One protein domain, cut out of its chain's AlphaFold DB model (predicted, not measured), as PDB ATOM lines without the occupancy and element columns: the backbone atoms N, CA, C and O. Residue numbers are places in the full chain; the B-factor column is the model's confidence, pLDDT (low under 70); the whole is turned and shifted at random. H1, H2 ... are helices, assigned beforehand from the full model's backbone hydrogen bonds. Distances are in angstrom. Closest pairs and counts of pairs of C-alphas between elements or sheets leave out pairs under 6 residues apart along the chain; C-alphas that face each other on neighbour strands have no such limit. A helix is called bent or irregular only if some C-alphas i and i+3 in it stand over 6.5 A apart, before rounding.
ATOM      1  N   ILE A  58      49.507 -13.612 -40.882       47.78
ATOM      2  CA  ILE A  58      48.039 -13.763 -40.858       47.78
ATOM      3  C   ILE A  58      47.711 -15.147 -40.306       47.78
ATOM      4  O   ILE A  58      48.026 -16.177 -40.900       47.78
ATOM      5  N   LYS A  59      47.103 -15.167 -39.117       51.69
ATOM      6  CA  LYS A  59      46.712 -16.397 -38.428       51.69
ATOM      7  C   LYS A  59      45.766 -17.190 -39.318       51.69
ATOM      8  O   LYS A  59      44.603 -16.824 -39.466       51.69
ATOM      9  N   THR A  60      46.241 -18.322 -39.819       54.56
ATOM     10  CA  THR A  60      45.369 -19.411 -40.247       54.56
ATOM     11  C   THR A  60      44.392 -19.673 -39.101       54.56
ATOM     12  O   THR A  60      44.814 -19.832 -37.948       54.56
ATOM     13  N   PHE A  61      43.088 -19.652 -39.374       56.28
ATOM     14  CA  PHE A  61      42.106 -20.027 -38.367       56.28
ATOM     15  C   PHE A  61      42.450 -21.441 -37.878       56.28
ATOM     16  O   PHE A  61      42.445 -22.391 -38.651       56.28
ATOM     17  N   LYS A  62      42.808 -21.579 -36.594       55.88
ATOM     18  CA  LYS A  62      43.245 -22.870 -36.026       55.88
ATOM     19  C   LYS A  62      42.122 -23.910 -35.971       55.88
ATOM     20  O   LYS A  62      42.402 -25.090 -35.809       55.88
ATOM     21  N   ILE A  63      40.872 -23.449 -36.014       58.28
ATOM     22  CA  ILE A  63      39.668 -24.250 -35.752       58.28
ATOM     23  C   ILE A  63      38.561 -23.937 -36.771       58.28
ATOM     24  O   ILE A  63      37.809 -24.828 -37.145       58.28
ATOM     25  N   ALA A  64      38.455 -22.688 -37.239       60.41
ATOM     26  CA  ALA A  64      37.379 -22.270 -38.133       60.41
ATOM     27  C   ALA A  64      37.745 -22.452 -39.613       60.41
ATOM     28  O   ALA A  64      38.849 -22.120 -40.043       60.41
ATOM     29  N   ASN A  65      36.788 -22.939 -40.397       64.00
ATOM     30  CA  ASN A  65      36.864 -22.945 -41.849       64.00
ATOM     31  C   ASN A  65      36.130 -21.706 -42.381       64.00
ATOM     32  O   ASN A  65      34.975 -21.489 -42.034       64.00
ATOM     33  N   VAL A  66      36.777 -20.909 -43.236       64.19
ATOM     34  CA  VAL A  66      36.172 -19.707 -43.845       64.19
ATOM     35  C   VAL A  66      34.969 -20.062 -44.736       64.19
ATOM     36  O   VAL A  66      34.109 -19.225 -44.985       64.19
ATOM     37  N   TYR A  67      34.860 -21.320 -45.162       60.91
ATOM     38  CA  TYR A  67      33.706 -21.830 -45.898       60.91
ATOM     39  C   TYR A  67      32.528 -22.264 -45.016       60.91
ATOM     40  O   TYR A  67      31.460 -22.562 -45.549       60.91
ATOM     41  N   ASP A  68      32.680 -22.303 -43.688       74.62
ATOM     42  CA  ASP A  68      31.550 -22.520 -42.782       74.62
ATOM     43  C   ASP A  68      30.799 -21.197 -42.587       74.62
ATOM     44  O   ASP A  68      30.931 -20.496 -41.581       74.62
ATOM     45  N   ILE A  69      30.026 -20.842 -43.615       75.56
ATOM     46  CA  ILE A  69      29.233 -19.610 -43.656       75.56
ATOM     47  C   ILE A  69      28.280 -19.550 -42.456       75.56
ATOM     48  O   ILE A  69      28.079 -18.481 -41.889       75.56
ATOM     49  N   ALA A  70      27.745 -20.690 -42.012       77.88
ATOM     50  CA  ALA A  70      26.849 -20.752 -40.862       77.88
ATOM     51  C   ALA A  70      27.574 -20.456 -39.539       77.88
ATOM     52  O   ALA A  70      27.015 -19.813 -38.649       77.88
ATOM     53  N   LEU A  71      28.815 -20.919 -39.372       81.44
ATOM     54  CA  LEU A  71      29.645 -20.558 -38.223       81.44
ATOM     55  C   LEU A  71      30.039 -19.079 -38.251       81.44
ATOM     56  O   LEU A  71      29.952 -18.418 -37.221       81.44
ATOM     57  N   LEU A  72      30.438 -18.555 -39.413       79.44
ATOM     58  CA  LEU A  72      30.795 -17.142 -39.562       79.44
ATOM     59  C   LEU A  72      29.607 -16.218 -39.285       79.44
ATOM     60  O   LEU A  72      29.764 -15.214 -38.595       79.44
ATOM     61  N   GLN A  73      28.426 -16.580 -39.782       83.62
ATOM     62  CA  GLN A  73      27.200 -15.825 -39.561       83.62
ATOM     63  C   GLN A  73      26.834 -15.789 -38.072       83.62
ATOM     64  O   GLN A  73      26.635 -14.707 -37.528       83.62
ATOM     65  N   ARG A  74      26.861 -16.939 -37.384       85.31
ATOM     66  CA  ARG A  74      26.619 -17.002 -35.932       85.31
ATOM     67  C   ARG A  74      27.643 -16.202 -35.134       85.31
ATOM     68  O   ARG A  74      27.274 -15.443 -34.252       85.31
ATOM     69  N   ALA A  75      28.926 -16.316 -35.477       84.38
ATOM     70  CA  ALA A  75      29.979 -15.562 -34.802       84.38
ATOM     71  C   ALA A  75      29.804 -14.042 -34.967       84.38
ATOM     72  O   ALA A  75      30.105 -13.284 -34.046       84.38
ATOM     73  N   LYS A  76      29.319 -13.596 -36.134       83.94
ATOM     74  CA  LYS A  76      28.975 -12.193 -36.378       83.94
ATOM     75  C   LYS A  76      27.779 -11.760 -35.527       83.94
ATOM     76  O   LYS A  76      27.873 -10.737 -34.859       83.94
ATOM     77  N   GLU A  77      26.700 -12.536 -35.530       87.56
ATOM     78  CA  GLU A  77      25.495 -12.258 -34.738       87.56
ATOM     79  C   GLU A  77      25.813 -12.181 -33.236       87.56
ATOM     80  O   GLU A  77      25.437 -11.218 -32.570       87.56
ATOM     81  N   ASP A  78      26.593 -13.132 -32.716       85.75
ATOM     82  CA  ASP A  78      27.043 -13.137 -31.323       85.75
ATOM     83  C   ASP A  78      27.874 -11.889 -30.990       85.75
ATOM     84  O   ASP A  78      27.703 -11.280 -29.931       85.75
ATOM     85  N   ALA A  79      28.769 -11.480 -31.897       84.50
ATOM     86  CA  ALA A  79      29.579 -10.281 -31.719       84.50
ATOM     87  C   ALA A  79      28.732  -8.998 -31.718       84.50
ATOM     88  O   ALA A  79      28.994  -8.108 -30.911       84.50
ATOM     89  N   GLU A  80      27.714  -8.906 -32.577       84.31
ATOM     90  CA  GLU A  80      26.771  -7.779 -32.617       84.31
ATOM     91  C   GLU A  80      25.915  -7.708 -31.344       84.31
ATOM     92  O   GLU A  80      25.719  -6.627 -30.790       84.31
ATOM     93  N   LEU A  81      25.466  -8.853 -30.821       83.88
ATOM     94  CA  LEU A  81      24.753  -8.919 -29.543       83.88
ATOM     95  C   LEU A  81      25.635  -8.445 -28.381       83.88
ATOM     96  O   LEU A  81      25.204  -7.632 -27.562       83.88
ATOM     97  N   LEU A  82      26.886  -8.909 -28.330       82.06
ATOM     98  CA  LEU A  82      27.860  -8.500 -27.318       82.06
ATOM     99  C   LEU A  82      28.232  -7.015 -27.426       82.06
ATOM    100  O   LEU A  82      28.441  -6.379 -26.392       82.06
ATOM    101  N   ALA A  83      28.288  -6.456 -28.642       77.88
ATOM    102  CA  ALA A  83      28.598  -5.046 -28.897       77.88
ATOM    103  C   ALA A  83      27.664  -4.087 -28.142       77.88
ATOM    104  O   ALA A  83      28.126  -3.078 -27.609       77.88
ATOM    105  N   ASN A  84      26.376  -4.432 -28.051       75.75
ATOM    106  CA  ASN A  84      25.363  -3.598 -27.404       75.75
ATOM    107  C   ASN A  84      25.504  -3.548 -25.870       75.75
ATOM    108  O   ASN A  84      25.129  -2.550 -25.262       75.75
ATOM    109  N   ASP A  85      26.107  -4.574 -25.257       79.00
ATOM    110  CA  ASP A  85      26.235  -4.729 -23.799       79.00
ATOM    111  C   ASP A  85      27.698  -4.902 -23.344       79.00
ATOM    112  O   ASP A  85      28.000  -5.565 -22.345       79.00
ATOM    113  N   LEU A  86      28.647  -4.274 -24.047       75.69
ATOM    114  CA  LEU A  86      30.083  -4.409 -23.761       75.69
ATOM    115  C   LEU A  86      30.455  -4.006 -22.322       75.69
ATOM    116  O   LEU A  86      31.364  -4.584 -21.723       75.69
ATOM    117  N   ASN A  87      29.701  -3.070 -21.736       74.94
ATOM    118  CA  ASN A  87      29.870  -2.596 -20.357       74.94
ATOM    119  C   ASN A  87      29.683  -3.702 -19.306       74.94
ATOM    120  O   ASN A  87      30.210  -3.597 -18.199       74.94
ATOM    121  N   ARG A  88      28.967  -4.783 -19.644       80.06
ATOM    122  CA  ARG A  88      28.761  -5.937 -18.761       80.06
ATOM    123  C   ARG A  88      30.003  -6.830 -18.651       80.06
ATOM    124  O   ARG A  88      30.097  -7.633 -17.725       80.06
ATOM    125  N   TYR A  89      30.973  -6.671 -19.555       81.50
ATOM    126  CA  TYR A  89      32.171  -7.507 -19.651       81.50
ATOM    127  C   TYR A  89      33.458  -6.664 -19.595       81.50
ATOM    128  O   TYR A  89      34.205  -6.595 -20.575       81.50
ATOM    129  N   PRO A  90      33.792  -6.060 -18.439       79.50
ATOM    130  CA  PRO A  90      34.934  -5.146 -18.315       79.50
ATOM    131  C   PRO A  90      36.282  -5.803 -18.658       79.50
ATOM    132  O   PRO A  90      37.152  -5.177 -19.260       79.50
ATOM    133  N   ALA A  91      36.449  -7.095 -18.361       82.56
ATOM    134  CA  ALA A  91      37.647  -7.846 -18.741       82.56
ATOM    135  C   ALA A  91      37.798  -8.011 -20.268       82.56
ATOM    136  O   ALA A  91      38.919  -8.040 -20.779       82.56
ATOM    137  N   LEU A  92      36.683  -8.107 -21.004       78.75
ATOM    138  CA  LEU A  92      36.683  -8.176 -22.465       78.75
ATOM    139  C   LEU A  92      37.046  -6.815 -23.064       78.75
ATOM    140  O   LEU A  92      37.896  -6.757 -23.948       78.75
ATOM    141  N   VAL A  93      36.468  -5.735 -22.531       80.31
ATOM    142  CA  VAL A  93      36.782  -4.355 -22.931       80.31
ATOM    143  C   VAL A  93      38.273  -4.071 -22.760       80.31
ATOM    144  O   VAL A  93      38.927  -3.661 -23.716       80.31
ATOM    145  N   ASN A  94      38.848  -4.385 -21.596       80.12
ATOM    146  CA  ASN A  94      40.279  -4.183 -21.345       80.12
ATOM    147  C   ASN A  94      41.156  -4.946 -22.349       80.12
ATOM    148  O   ASN A  94      42.104  -4.396 -22.903       80.12
ATOM    149  N   LYS A  95      40.793  -6.194 -22.659       80.69
ATOM    150  CA  LYS A  95      41.537  -7.040 -23.600       80.69
ATOM    151  C   LYS A  95      41.420  -6.576 -25.058       80.69
ATOM    152  O   LYS A  95      42.346  -6.800 -25.840       80.69
ATOM    153  N   LEU A  96      40.294  -5.965 -25.433       77.50
ATOM    154  CA  LEU A  96      40.106  -5.327 -26.741       77.50
ATOM    155  C   LEU A  96      40.949  -4.049 -26.848       77.50
ATOM    156  O   LEU A  96      41.608  -3.840 -27.864       77.50
ATOM    157  N   MET A  97      40.992  -3.249 -25.780       74.38
ATOM    158  CA  MET A  97      41.796  -2.024 -25.709       74.38
ATOM    159  C   MET A  97      43.306  -2.311 -25.769       74.38
ATOM    160  O   MET A  97      44.022  -1.641 -26.510       74.38
ATOM    161  N   GLU A  98      43.790  -3.349 -25.078       76.62
ATOM    162  CA  GLU A  98      45.206  -3.765 -25.096       76.62
ATOM    163  C   GLU A  98      45.700  -4.243 -26.472       76.62
ATOM    164  O   GLU A  98      46.888  -4.141 -26.773       76.62
ATOM    165  N   LYS A  99      44.814  -4.784 -27.320       67.94
ATOM    166  CA  LYS A  99      45.197  -5.387 -28.612       67.94
ATOM    167  C   LYS A  99      45.119  -4.458 -29.824       67.94
ATOM    168  O   LYS A  99      45.540  -4.871 -30.903       67.94
ATOM    169  N   GLY A 100      44.695  -3.210 -29.638       52.03
ATOM    170  CA  GLY A 100      44.886  -2.134 -30.610       52.03
ATOM    171  C   GLY A 100      43.774  -1.964 -31.655       52.03
ATOM    172  O   GLY A 100      43.428  -2.885 -32.388       52.03
ATOM    173  N   LYS A 101      43.318  -0.703 -31.737       50.88
ATOM    174  CA  LYS A 101      42.410  -0.058 -32.706       50.88
ATOM    175  C   LYS A 101      41.017  -0.678 -32.844       50.88
ATOM    176  O   LYS A 101      40.705  -1.360 -33.814       50.88
ATOM    177  N   TYR A 102      40.134  -0.271 -31.933       50.97
ATOM    178  CA  TYR A 102      38.720  -0.111 -32.258       50.97
ATOM    179  C   TYR A 102      38.613   0.914 -33.401       50.97
ATOM    180  O   TYR A 102      38.712   2.120 -33.176       50.97
TER     181      TYR A 102
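AT A GLANCE: This is residues 58 to 102 of the 106 residues of the protein "ATP-dependent DNA helicase RecG" of candidate division WWE3 bacterium GW2011_GWA2_44_16 (UniProt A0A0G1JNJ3). A single long helix, H1, makes the crossbar of an open, three-sided frame: the unnamed stretch of residues 58 to 67 hangs from one end of it, and the short helix H2 turns off from the other end on the same side, with the middle left empty. The two helices are not packed on each other. The printed part has 45 residues with two named helices, H1 then H2, and no named strand; 25 residues are in the helices, and the class is all helix. The whole is loose, with a radius of gyration of the C-alphas of 12.8 A, and spans 32 by 24 by 15 A.

HOW THE PARTS SIT: H1, residues 69 to 84, is the longest helix, with 16 residues. H2, residues 90 to 98, follows it after a tight link of 5 residues. H1 and H2 are apart, with no C-alpha of the one within 8 A of the other. Residues 58 to 63 stand free, and so do residues 73 to 102, of which 73 to 84 belong to H1 and 90 to 98 to H2. In H2 every O i to N i+4 pair is within hydrogen-bond range; in H1 11 of 12 are.

IN THESE COORDINATES: H1 runs from C-alpha 69 at (29.233, -19.610, -43.656) to C-alpha 84 at (25.363, -3.598, -27.404), 23.1 A from first to last C-alpha. H2 measures 12.4 A from first to last C-alpha and ends with C-alpha 98 at (45.206, -3.765, -25.096). Neither helix is bent.

THE WHOLE: The two C-alphas farthest apart are those of Tyr 67 and Pro 90, 32.3 A. The C-alphas of Ile 58 and Tyr 102, the first and last printed, are 18.6 A apart. The printed part has no cut. The mean pLDDT of the printed part is 73.0, and it is under 70 in residues 58 to 67 and 99 to 102.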